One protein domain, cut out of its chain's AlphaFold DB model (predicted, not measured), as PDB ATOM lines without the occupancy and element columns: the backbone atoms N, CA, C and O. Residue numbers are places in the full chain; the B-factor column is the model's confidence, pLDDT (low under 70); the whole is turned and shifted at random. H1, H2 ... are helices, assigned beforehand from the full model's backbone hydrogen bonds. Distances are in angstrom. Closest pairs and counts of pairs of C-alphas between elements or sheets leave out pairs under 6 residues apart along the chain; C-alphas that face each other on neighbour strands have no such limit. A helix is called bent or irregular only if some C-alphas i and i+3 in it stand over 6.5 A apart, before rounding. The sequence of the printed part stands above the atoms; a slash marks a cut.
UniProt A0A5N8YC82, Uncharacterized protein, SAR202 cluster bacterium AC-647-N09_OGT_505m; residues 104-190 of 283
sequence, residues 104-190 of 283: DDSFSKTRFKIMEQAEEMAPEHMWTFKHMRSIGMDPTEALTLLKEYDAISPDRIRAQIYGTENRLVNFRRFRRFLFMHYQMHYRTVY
ATOM      1  N   ASP A 104      -0.261 -22.506   4.277       54.16
ATOM      2  CA  ASP A 104      -0.760 -22.467   2.907       54.16
ATOM      3  C   ASP A 104      -0.949 -23.873   2.285       54.16
ATOM      4  O   ASP A 104      -0.678 -24.093   1.104       54.16
ATOM      5  N   ASP A 105      -1.457 -24.862   3.048       67.56
ATOM      6  CA  ASP A 105      -2.014 -26.101   2.459       67.56
ATOM      7  C   ASP A 105      -3.317 -25.771   1.701       67.56
ATOM      8  O   ASP A 105      -4.439 -26.028   2.159       67.56
ATOM      9  N   SER A 106      -3.162 -25.163   0.525       73.31
ATOM     10  CA  SER A 106      -4.244 -24.774  -0.382       73.31
ATOM     11  C   SER A 106      -5.059 -25.975  -0.877       73.31
ATOM     12  O   SER A 106      -6.242 -25.828  -1.198       73.31
ATOM     13  N   PHE A 107      -4.476 -27.181  -0.854       83.38
ATOM     14  CA  PHE A 107      -5.137 -28.419  -1.258       83.38
ATOM     15  C   PHE A 107      -5.995 -29.041  -0.141       83.38
ATOM     16  O   PHE A 107      -6.883 -29.832  -0.441       83.38
ATOM     17  N   SER A 108      -5.814 -28.660   1.129       83.88
ATOM     18  CA  SER A 108      -6.533 -29.230   2.290       83.88
ATOM     19  C   SER A 108      -8.064 -29.256   2.165       83.88
ATOM     20  O   SER A 108      -8.696 -30.237   2.565       83.88
ATOM     21  N   LYS A 109      -8.677 -28.207   1.597       85.88
ATOM     22  CA  LYS A 109     -10.135 -28.134   1.362       85.88
ATOM     23  C   LYS A 109     -10.582 -29.070   0.242       85.88
ATOM     24  O   LYS A 109     -11.627 -29.705   0.343       85.88
ATOM     25  N   THR A 110      -9.803 -29.141  -0.833       87.75
ATOM     26  CA  THR A 110     -10.066 -30.049  -1.957       87.75
ATOM     27  C   THR A 110      -9.929 -31.499  -1.504       87.75
ATOM     28  O   THR A 110     -10.814 -32.306  -1.761       87.75
ATOM     29  N   ARG A 111      -8.882 -31.797  -0.728       90.69
ATOM     30  CA  ARG A 111      -8.621 -33.105  -0.118       90.69
ATOM     31  C   ARG A 111      -9.793 -33.581   0.741       90.69
ATOM     32  O   ARG A 111     -10.218 -34.722   0.601       90.69
ATOM     33  N   PHE A 112     -10.342 -32.689   1.570       90.06
ATOM     34  CA  PHE A 112     -11.528 -32.965   2.381       90.06
ATOM     35  C   PHE A 112     -12.747 -33.324   1.517       90.06
ATOM     36  O   PHE A 112     -13.342 -34.373   1.721       90.06
ATOM     37  N   LYS A 113     -13.058 -32.528   0.485       91.81
ATOM     38  CA  LYS A 113     -14.193 -32.809  -0.415       91.81
ATOM     39  C   LYS A 113     -14.056 -34.136  -1.161       91.81
ATOM     40  O   LYS A 113     -15.029 -34.868  -1.291       91.81
ATOM     41  N   ILE A 114     -12.860 -34.436  -1.668       93.88
ATOM     42  CA  ILE A 114     -12.598 -35.699  -2.369       93.88
ATOM     43  C   ILE A 114     -12.741 -36.877  -1.392       93.88
ATOM     44  O   ILE A 114     -13.303 -37.904  -1.759       93.88
ATOM     45  N   MET A 115     -12.264 -36.733  -0.148       94.38
ATOM     46  CA  MET A 115     -12.450 -37.740   0.902       94.38
ATOM     47  C   MET A 115     -13.937 -38.007   1.160       94.38
ATOM     48  O   MET A 115     -14.341 -39.163   1.099       94.38
ATOM     49  N   GLU A 116     -14.742 -36.962   1.380       93.88
ATOM     50  CA  GLU A 116     -16.190 -37.095   1.609       93.88
ATOM     51  C   GLU A 116     -16.884 -37.823   0.453       93.88
ATOM     52  O   GLU A 116     -17.681 -38.729   0.677       93.88
ATOM     53  N   GLN A 117     -16.540 -37.482  -0.791       94.94
ATOM     54  CA  GLN A 117     -17.080 -38.165  -1.971       94.94
ATOM     55  C   GLN A 117     -16.683 -39.645  -2.017       94.94
ATOM     56  O   GLN A 117     -17.500 -40.489  -2.377       94.94
ATOM     57  N   ALA A 118     -15.444 -39.984  -1.649       96.06
ATOM     58  CA  ALA A 118     -15.001 -41.376  -1.607       96.06
ATOM     59  C   ALA A 118     -15.762 -42.178  -0.533       96.06
ATOM     60  O   ALA A 118     -16.166 -43.314  -0.787       96.06
ATOM     61  N   GLU A 119     -15.998 -41.577   0.635       94.88
ATOM     62  CA  GLU A 119     -16.783 -42.172   1.723       94.88
ATOM     63  C   GLU A 119     -18.269 -42.298   1.369       94.88
ATOM     64  O   GLU A 119     -18.905 -43.279   1.742       94.88
ATOM     65  N   GLU A 120     -18.826 -41.372   0.589       96.50
ATOM     66  CA  GLU A 120     -20.187 -41.495   0.057       96.50
ATOM     67  C   GLU A 120     -20.302 -42.652  -0.952       96.50
ATOM     68  O   GLU A 120     -21.300 -43.376  -0.970       96.50
ATOM     69  N   MET A 121     -19.272 -42.865  -1.776       95.69
ATOM     70  CA  MET A 121     -19.238 -43.949  -2.766       95.69
ATOM     71  C   MET A 121     -19.055 -45.338  -2.147       95.69
ATOM     72  O   MET A 121     -19.597 -46.315  -2.676       95.69
ATOM     73  N   ALA A 122     -18.277 -45.431  -1.068       96.00
ATOM     74  CA  ALA A 122     -18.015 -46.657  -0.319       96.00
ATOM     75  C   ALA A 122     -18.183 -46.409   1.192       96.00
ATOM     76  O   ALA A 122     -17.188 -46.339   1.921       96.00
ATOM     77  N   PRO A 123     -19.435 -46.271   1.666       94.50
ATOM     78  CA  PRO A 123     -19.743 -45.958   3.057       94.50
ATOM     79  C   PRO A 123     -19.325 -47.071   4.015       94.50
ATOM     80  O   PRO A 123     -19.193 -48.233   3.634       94.50
ATOM     81  N   GLU A 124     -19.198 -46.726   5.297       90.75
ATOM     82  CA  GLU A 124     -18.694 -47.610   6.360       90.75
ATOM     83  C   GLU A 124     -19.384 -48.986   6.410       90.75
ATOM     84  O   GLU A 124     -18.734 -50.005   6.616       90.75
ATOM     85  N   HIS A 125     -20.685 -49.066   6.119       91.50
ATOM     86  CA  HIS A 125     -21.411 -50.341   6.114       91.50
ATOM     87  C   HIS A 125     -20.970 -51.318   5.001       91.50
ATOM     88  O   HIS A 125     -21.257 -52.515   5.092       91.50
ATOM     89  N   MET A 126     -20.268 -50.840   3.965       94.31
ATOM     90  CA  MET A 126     -19.621 -51.686   2.955       94.31
ATOM     91  C   MET A 126     -18.292 -52.271   3.457       94.31
ATOM     92  O   MET A 126     -17.859 -53.321   2.980       94.31
ATOM     93  N   TRP A 127     -17.667 -51.665   4.467       95.69
ATOM     94  CA  TRP A 127     -16.423 -52.132   5.086       95.69
ATOM     95  C   TRP A 127     -16.683 -53.243   6.105       95.69
ATOM     96  O   TRP A 127     -16.299 -53.178   7.267       95.69
ATOM     97  N   THR A 128     -17.353 -54.308   5.661       95.62
ATOM     98  CA  THR A 128     -17.605 -55.495   6.480       95.62
ATOM     99  C   THR A 128     -17.154 -56.753   5.760       95.62
ATOM    100  O   THR A 128     -17.334 -56.904   4.551       95.62
ATOM    101  N   PHE A 129     -16.633 -57.717   6.523       94.19
ATOM    102  CA  PHE A 129     -16.224 -59.009   5.971       94.19
ATOM    103  C   PHE A 129     -17.377 -59.697   5.220       94.19
ATOM    104  O   PHE A 129     -17.181 -60.273   4.153       94.19
ATOM    105  N   LYS A 130     -18.605 -59.586   5.745       93.88
ATOM    106  CA  LYS A 130     -19.813 -60.129   5.110       93.88
ATOM    107  C   LYS A 130     -20.081 -59.490   3.743       93.88
ATOM    108  O   LYS A 130     -20.347 -60.225   2.793       93.88
ATOM    109  N   HIS A 131     -20.015 -58.161   3.643       93.44
ATOM    110  CA  HIS A 131     -20.218 -57.446   2.378       93.44
ATOM    111  C   HIS A 131     -19.150 -57.824   1.352       93.44
ATOM    112  O   HIS A 131     -19.486 -58.292   0.266       93.44
ATOM    113  N   MET A 132     -17.875 -57.745   1.737       93.50
ATOM    114  CA  MET A 132     -16.740 -58.106   0.880       93.50
ATOM    115  C   MET A 132     -16.858 -59.536   0.329       93.50
ATOM    116  O   MET A 132     -16.635 -59.784  -0.854       93.50
ATOM    117  N   ARG A 133     -17.294 -60.486   1.162       90.44
ATOM    118  CA  ARG A 133     -17.566 -61.864   0.730       90.44
ATOM    119  C   ARG A 133     -18.715 -61.952  -0.273       90.44
ATOM    120  O   ARG A 133     -18.641 -62.746  -1.204       90.44
ATOM    121  N   SER A 134     -19.772 -61.162  -0.083       88.69
ATOM    122  CA  SER A 134     -20.945 -61.175  -0.966       88.69
ATOM    123  C   SER A 134     -20.653 -60.651  -2.373       88.69
ATOM    124  O   SER A 134     -21.265 -61.121  -3.325       88.69
ATOM    125  N   ILE A 135     -19.667 -59.759  -2.515       88.31
ATOM    126  CA  ILE A 135     -19.214 -59.217  -3.807       88.31
ATOM    127  C   ILE A 135     -18.101 -60.063  -4.457       88.31
ATOM    128  O   ILE A 135     -17.483 -59.642  -5.428       88.31
ATOM    129  N   GLY A 136     -17.838 -61.267  -3.932       83.69
ATOM    130  CA  GLY A 136     -16.909 -62.230  -4.530       83.69
ATOM    131  C   GLY A 136     -15.442 -62.088  -4.111       83.69
ATOM    132  O   GLY A 136     -14.588 -62.724  -4.723       83.69
ATOM    133  N   MET A 137     -15.129 -61.297  -3.079       88.69
ATOM    134  CA  MET A 137     -13.757 -61.158  -2.573       88.69
ATOM    135  C   MET A 137     -13.286 -62.432  -1.849       88.69
ATOM    136  O   MET A 137     -14.039 -63.060  -1.086       88.69
ATOM    137  N   ASP A 138     -12.019 -62.801  -2.058       89.75
ATOM    138  CA  ASP A 138     -11.383 -63.897  -1.324       89.75
ATOM    139  C   ASP A 138     -11.341 -63.579   0.189       89.75
ATOM    140  O   ASP A 138     -11.093 -62.429   0.560       89.75
ATOM    141  N   PRO A 139     -11.580 -64.546   1.102       91.44
ATOM    142  CA  PRO A 139     -11.528 -64.294   2.543       91.44
ATOM    143  C   PRO A 139     -10.210 -63.682   3.031       91.44
ATOM    144  O   PRO A 139     -10.227 -62.816   3.902       91.44
ATOM    145  N   THR A 140      -9.075 -64.121   2.489       93.06
ATOM    146  CA  THR A 140      -7.747 -63.629   2.881       93.06
ATOM    147  C   THR A 140      -7.546 -62.202   2.388       93.06
ATOM    148  O   THR A 140      -7.076 -61.348   3.141       93.06
ATOM    149  N   GLU A 141      -7.954 -61.931   1.146       90.62
ATOM    150  CA  GLU A 141      -7.955 -60.586   0.565       90.62
ATOM    151  C   GLU A 141      -8.842 -59.633   1.384       90.62
ATOM    152  O   GLU A 141      -8.381 -58.571   1.794       90.62
ATOM    153  N   ALA A 142     -10.068 -60.046   1.720       92.94
ATOM    154  CA  ALA A 142     -11.010 -59.255   2.510       92.94
ATOM    155  C   ALA A 142     -10.468 -58.914   3.904       92.94
ATOM    156  O   ALA A 142     -10.528 -57.765   4.333       92.94
ATOM    157  N   LEU A 143      -9.890 -59.893   4.608       94.06
ATOM    158  CA  LEU A 143      -9.281 -59.651   5.919       94.06
ATOM    159  C   LEU A 143      -8.061 -58.730   5.830       94.06
ATOM    160  O   LEU A 143      -7.842 -57.921   6.728       94.06
ATOM    161  N   THR A 144      -7.266 -58.849   4.767       94.00
ATOM    162  CA  THR A 144      -6.112 -57.970   4.536       94.00
ATOM    163  C   THR A 144      -6.570 -56.535   4.301       94.00
ATOM    164  O   THR A 144      -6.048 -55.616   4.929       94.00
ATOM    165  N   LEU A 145      -7.588 -56.350   3.460       93.56
ATOM    166  CA  LEU A 145      -8.119 -55.034   3.124       93.56
ATOM    167  C   LEU A 145      -8.802 -54.357   4.323       93.56
ATOM    168  O   LEU A 145      -8.617 -53.161   4.520       93.56
ATOM    169  N   LEU A 146      -9.532 -55.111   5.157       95.31
ATOM    170  CA  LEU A 146     -10.111 -54.590   6.406       95.31
ATOM    171  C   LEU A 146      -9.031 -54.111   7.374       95.31
ATOM    172  O   LEU A 146      -9.094 -52.983   7.842       95.31
ATOM    173  N   LYS A 147      -7.995 -54.926   7.613       94.38
ATOM    174  CA  LYS A 147      -6.873 -54.529   8.479       94.38
ATOM    175  C   LYS A 147      -6.187 -53.262   7.983       94.38
ATOM    176  O   LYS A 147      -5.774 -52.429   8.782       94.38
ATOM    177  N   GLU A 148      -6.033 -53.129   6.668       93.81
ATOM    178  CA  GLU A 148      -5.450 -51.929   6.079       93.81
ATOM    179  C   GLU A 148      -6.366 -50.708   6.244       93.81
ATOM    180  O   GLU A 148      -5.881 -49.632   6.589       93.81
ATOM    181  N   TYR A 149      -7.677 -50.876   6.058       93.62
ATOM    182  CA  TYR A 149      -8.664 -49.816   6.259       93.62
ATOM    183  C   TYR A 149      -8.650 -49.321   7.711       93.62
ATOM    184  O   TYR A 149      -8.495 -48.121   7.957       93.62
ATOM    185  N   ASP A 150      -8.680 -50.253   8.665       90.81
ATOM    186  CA  ASP A 150      -8.603 -49.966  10.099       90.81
ATOM    187  C   ASP A 150      -7.288 -49.261  10.461       90.81
ATOM    188  O   ASP A 150      -7.280 -48.341  11.274       90.81
ATOM    189  N   ALA A 151      -6.175 -49.612   9.810       88.62
ATOM    190  CA  ALA A 151      -4.882 -48.962  10.020       88.62
ATOM    191  C   ALA A 151      -4.774 -47.556   9.398       88.62
ATOM    192  O   ALA A 151      -3.851 -46.811   9.732       88.62
ATOM    193  N   ILE A 152      -5.654 -47.187   8.463       89.38
ATOM    194  CA  ILE A 152      -5.691 -45.853   7.837       89.38
ATOM    195  C   ILE A 152      -6.671 -44.927   8.570       89.38
ATOM    196  O   ILE A 152      -6.442 -43.715   8.614       89.38
ATOM    197  N   SER A 153      -7.732 -45.474   9.167       82.56
ATOM    198  CA  SER A 153      -8.784 -44.703   9.840       82.56
ATOM    199  C   SER A 153      -8.255 -43.711  10.900       82.56
ATOM    200  O   SER A 153      -8.627 -42.534  10.839       82.56
ATOM    201  N   PRO A 154      -7.293 -44.068  11.784       80.56
ATOM    202  CA  PRO A 154      -6.712 -43.118  12.737       80.56
ATOM    203  C   PRO A 154      -5.985 -41.944  12.074       80.56
ATOM    204  O   PRO A 154      -6.043 -40.822  12.573       80.56
ATOM    205  N   ASP A 155      -5.304 -42.166  10.946       77.06
ATOM    206  CA  ASP A 155      -4.626 -41.097  10.203       77.06
ATOM    207  C   ASP A 155      -5.637 -40.143   9.559       77.06
ATOM    208  O   ASP A 155      -5.409 -38.932   9.539       77.06
ATOM    209  N   ARG A 156      -6.768 -40.674   9.078       83.81
ATOM    210  CA  ARG A 156      -7.883 -39.879   8.543       83.81
ATOM    211  C   ARG A 156      -8.514 -39.011   9.631       83.81
ATOM    212  O   ARG A 156      -8.660 -37.807   9.433       83.81
ATOM    213  N   ILE A 157      -8.837 -39.603  10.783       81.00
ATOM    214  CA  ILE A 157      -9.425 -38.895  11.932       81.00
ATOM    215  C   ILE A 157      -8.473 -37.801  12.419       81.00
ATOM    216  O   ILE A 157      -8.880 -36.649  12.562       81.00
ATOM    217  N   ARG A 158      -7.185 -38.129  12.598       74.50
ATOM    218  CA  ARG A 158      -6.158 -37.151  12.973       74.50
ATOM    219  C   ARG A 158      -6.106 -35.998  11.975       74.50
ATOM    220  O   ARG A 158      -6.241 -34.851  12.384       74.50
ATOM    221  N   ALA A 159      -5.983 -36.282  10.678       75.88
ATOM    222  CA  ALA A 159      -5.915 -35.254   9.637       75.88
ATOM    223  C   ALA A 159      -7.129 -34.306   9.619       75.88
ATOM    224  O   ALA A 159      -6.991 -33.142   9.231       75.88
ATOM    225  N   GLN A 160      -8.301 -34.793  10.033       77.62
ATOM    226  CA  GLN A 160      -9.518 -33.994  10.161       77.62
ATOM    227  C   GLN A 160      -9.515 -33.142  11.435       77.62
ATOM    228  O   GLN A 160      -9.869 -31.971  11.358       77.62
ATOM    229  N   ILE A 161      -9.066 -33.685  12.575       74.00
ATOM    230  CA  ILE A 161      -8.909 -32.939  13.840       74.00
ATOM    231  C   ILE A 161      -7.867 -31.818  13.699       74.00
ATOM    232  O   ILE A 161      -8.066 -30.719  14.208       74.00
ATOM    233  N   TYR A 162      -6.765 -32.081  12.990       64.81
ATOM    234  CA  TYR A 162      -5.753 -31.071  12.658       64.81
ATOM    235  C   TYR A 162      -6.263 -30.007  11.677       64.81
ATOM    236  O   TYR A 162      -5.709 -28.909  11.600       64.81
ATOM    237  N   GLY A 163      -7.281 -30.338  10.885       60.28
ATOM    238  CA  GLY A 163      -7.959 -29.381  10.028       60.28
ATOM    239  C   GLY A 163      -8.894 -28.470  10.823       60.28
ATOM    240  O   GLY A 163      -9.428 -28.831  11.864       60.28
ATOM    241  N   THR A 164      -9.147 -27.266  10.307       65.94
ATOM    242  CA  THR A 164     -10.370 -26.534  10.678       65.94
ATOM    243  C   THR A 164     -11.584 -27.220  10.042       65.94
ATOM    244  O   THR A 164     -11.409 -28.054   9.153       65.94
ATOM    245  N   GLU A 165     -12.809 -26.814  10.395       67.25
ATOM    246  CA  GLU A 165     -14.027 -27.262   9.701       67.25
ATOM    247  C   GLU A 165     -13.822 -27.276   8.172       67.25
ATOM    248  O   GLU A 165     -13.447 -26.267   7.561       67.25
ATOM    249  N   ASN A 166     -14.029 -28.447   7.564       72.44
ATOM    250  CA  ASN A 166     -13.878 -28.712   6.128       72.44
ATOM    251  C   ASN A 166     -12.441 -28.650   5.570       72.44
ATOM    252  O   ASN A 166     -12.230 -28.276   4.409       72.44
ATOM    253  N   ARG A 167     -11.432 -28.998   6.374       76.75
ATOM    254  CA  ARG A 167     -10.047 -29.189   5.922       76.75
ATOM    255  C   ARG A 167      -9.503 -30.535   6.374       76.75
ATOM    256  O   ARG A 167      -9.792 -30.992   7.469       76.75
ATOM    257  N   LEU A 168      -8.660 -31.127   5.534       81.12
ATOM    258  CA  LEU A 168      -7.960 -32.370   5.838       81.12
ATOM    259  C   LEU A 168      -6.457 -32.145   5.672       81.12
ATOM    260  O   LEU A 168      -5.961 -32.147   4.544       81.12
ATOM    261  N   VAL A 169      -5.734 -31.903   6.767       75.94
ATOM    262  CA  VAL A 169      -4.312 -31.505   6.753       75.94
ATOM    263  C   VAL A 169      -3.417 -32.730   6.962       75.94
ATOM    264  O   VAL A 169      -3.699 -33.569   7.806       75.94
ATOM    265  N   ASN A 170      -2.323 -32.843   6.198       70.19
ATOM    266  CA  ASN A 170      -1.295 -33.882   6.369       70.19
ATOM    267  C   ASN A 170      -1.786 -35.345   6.369       70.19
ATOM    268  O   ASN A 170      -1.197 -36.206   7.025       70.19
ATOM    269  N   PHE A 171      -2.812 -35.676   5.578       82.31
ATOM    270  CA  PHE A 171      -3.246 -37.067   5.431       82.31
ATOM    271  C   PHE A 171      -2.278 -37.872   4.543       82.31
ATOM    272  O   PHE A 171      -2.472 -38.018   3.337       82.31
ATOM    273  N   ARG A 172      -1.214 -38.414   5.146       79.56
ATOM    274  CA  ARG A 172      -0.118 -39.111   4.440       79.56
ATOM    275  C   ARG A 172      -0.589 -40.265   3.555       79.56
ATOM    276  O   ARG A 172      -0.054 -40.473   2.471       79.56
ATOM    277  N   ARG A 173      -1.600 -41.011   4.007       84.62
ATOM    278  CA  ARG A 173      -2.151 -42.176   3.298       84.62
ATOM    279  C   ARG A 173      -3.347 -41.839   2.406       84.62
ATOM    280  O   ARG A 173      -4.017 -42.751   1.934       84.62
ATOM    281  N   PHE A 174      -3.584 -40.557   2.108       89.25
ATOM    282  CA  PHE A 174      -4.746 -40.104   1.339       89.25
ATOM    283  C   PHE A 174      -4.912 -40.812  -0.010       89.25
ATOM    284  O   PHE A 174      -5.992 -41.304  -0.318       89.25
ATOM    285  N   ARG A 175      -3.834 -40.955  -0.794       91.62
ATOM    286  CA  ARG A 175      -3.889 -41.664  -2.085       91.62
ATOM    287  C   ARG A 175      -4.384 -43.106  -1.924       91.62
ATOM    288  O   ARG A 175      -5.230 -43.555  -2.692       91.62
ATOM    289  N   ARG A 176      -3.863 -43.822  -0.920       93.62
ATOM    290  CA  ARG A 176      -4.241 -45.214  -0.646       93.62
ATOM    291  C   ARG A 176      -5.670 -45.307  -0.121       93.62
ATOM    292  O   ARG A 176      -6.411 -46.170  -0.574       93.62
ATOM    293  N   PHE A 177      -6.068 -44.380   0.748       94.69
ATOM    294  CA  PHE A 177      -7.440 -44.252   1.228       94.69
ATOM    295  C   PHE A 177      -8.437 -44.119   0.068       94.69
ATOM    296  O   PHE A 177      -9.388 -44.896  -0.004       94.69
ATOM    297  N   LEU A 178      -8.188 -43.201  -0.876       96.25
ATOM    298  CA  LEU A 178      -9.046 -43.032  -2.054       96.25
ATOM    299  C   LEU A 178      -9.083 -44.290  -2.919       96.25
ATOM    300  O   LEU A 178     -10.158 -44.736  -3.310       96.25
ATOM    301  N   PHE A 179      -7.915 -44.881  -3.185       96.00
ATOM    302  CA  PHE A 179      -7.815 -46.108  -3.968       96.00
ATOM    303  C   PHE A 179      -8.687 -47.219  -3.374       96.00
ATOM    304  O   PHE A 179      -9.458 -47.846  -4.091       96.00
ATOM    305  N   MET A 180      -8.604 -47.423  -2.059       95.94
ATOM    306  CA  MET A 180      -9.371 -48.440  -1.342       95.94
ATOM    307  C   MET A 180     -10.885 -48.192  -1.412       95.94
ATOM    308  O   MET A 180     -11.641 -49.138  -1.635       95.94
ATOM    309  N   HIS A 181     -11.338 -46.939  -1.295       97.38
ATOM    310  CA  HIS A 181     -12.759 -46.594  -1.438       97.38
ATOM    311  C   HIS A 181     -13.268 -46.821  -2.858       97.38
ATOM    312  O   HIS A 181     -14.320 -47.428  -3.040       97.38
ATOM    313  N   TYR A 182     -12.512 -46.413  -3.878       97.25
ATOM    314  CA  TYR A 182     -12.903 -46.664  -5.266       97.25
ATOM    315  C   TYR A 182     -12.872 -48.151  -5.613       97.25
ATOM    316  O   TYR A 182     -13.785 -48.636  -6.276       97.25
ATOM    317  N   GLN A 183     -11.902 -48.903  -5.091       95.12
ATOM    318  CA  GLN A 183     -11.848 -50.352  -5.246       95.12
ATOM    319  C   GLN A 183     -13.076 -51.022  -4.618       95.12
ATOM    320  O   GLN A 183     -13.699 -51.876  -5.254       95.12
ATOM    321  N   MET A 184     -13.451 -50.620  -3.399       96.12
ATOM    322  CA  MET A 184     -14.648 -51.119  -2.721       96.12
ATOM    323  C   MET A 184     -15.918 -50.787  -3.508       96.12
ATOM    324  O   MET A 184     -16.749 -51.664  -3.753       96.12
ATOM    325  N   HIS A 185     -16.041 -49.535  -3.949       96.25
ATOM    326  CA  HIS A 185     -17.166 -49.064  -4.743       96.25
ATOM    327  C   HIS A 185     -17.310 -49.863  -6.042       96.25
ATOM    328  O   HIS A 185     -18.363 -50.439  -6.299       96.25
ATOM    329  N   TYR A 186     -16.248 -49.963  -6.843       94.75
ATOM    330  CA  TYR A 186     -16.294 -50.658  -8.126       94.75
ATOM    331  C   TYR A 186     -16.612 -52.142  -7.984       94.75
ATOM    332  O   TYR A 186     -17.449 -52.649  -8.724       94.75
ATOM    333  N   ARG A 187     -16.022 -52.834  -7.005       91.75
ATOM    334  CA  ARG A 187     -16.361 -54.243  -6.746       91.75
ATOM    335  C   ARG A 187     -17.799 -54.425  -6.266       91.75
ATOM    336  O   ARG A 187     -18.393 -55.469  -6.503       91.75
ATOM    337  N   THR A 188     -18.361 -53.414  -5.608       92.19
ATOM    338  CA  THR A 188     -19.750 -53.435  -5.140       92.19
ATOM    339  C   THR A 188     -20.746 -53.157  -6.262       92.19
ATOM    340  O   THR A 188     -21.771 -53.828  -6.342       92.19
ATOM    341  N   VAL A 189     -20.463 -52.176  -7.123       91.62
ATOM    342  CA  VAL A 189     -21.352 -51.764  -8.223       91.62
ATOM    343  C   VAL A 189     -21.295 -52.734  -9.400       91.62
ATOM    344  O   VAL A 189     -22.310 -52.945 -10.063       91.62
ATOM    345  N   TYR A 190     -20.139 -53.352  -9.630       87.50
ATOM    346  CA  TYR A 190     -19.910 -54.312 -10.708       87.50
ATOM    347  C   TYR A 190     -19.573 -55.695 -10.125       87.50
ATOM    348  O   TYR A 190     -18.450 -56.181 -10.296       87.50
TER     349      TYR A 190
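AT A GLANCE: This is residues 104 to 190 of the 283 residues of an uncharacterized protein of SAR202 cluster bacterium AC-647-N09_OGT_505m (UniProt A0A5N8YC82). H1 and H4 run the same way, partly side by side, while the long bent helix H3 runs back opposite to H4, with short H2 packed on H3a towards one end. The printed part, 87 residues with helices H1, H2, H3, H4 in that order and no named strand, is all helix and compact, radius of gyration of the C-alphas 13.6 A, but elongated, spanning 43 by 22 by 18 A.

IN THESE COORDINATES: Find C-alpha 108 at (-6.533, -29.230, 2.290); from there H1, residues 108 to 121, runs 20.1 A. H2 is residues 129 to 134. H3, residues 139 to 161, was assigned as one helix by its hydrogen bonds but is bent, C-alphas 151 and 154 being 6.7 A apart; its arms are H3a, residues 139 to 151, 18.3 A, and H3b, residues 154 to 161. H4, residues 174 to 189, runs 22.4 A to C-alpha 189 at (-21.352, -51.764, -8.223).

HOW THE PARTS SIT: Look at residues 115 to 121 of H1, which alone touch H4, closest C-alphas Ala 118 and His 181, 5.7 A, at a shallow tilt of 22 degrees. H2 touches H3a, closest C-alphas Met 132 and Ala 142, 6.1 A. H3b is near H1. Every O i to N i+4 pair is within hydrogen-bond range in H1, H2, H3a, H3b and H4.

THE WHOLE: The farthest C-alphas, Asp 104 and Ser 134, are 43.8 A apart. The printed part has no cut; the link from H3 to H4 is long. Residues 104 to 105 and 162 to 165 have pLDDT under 70.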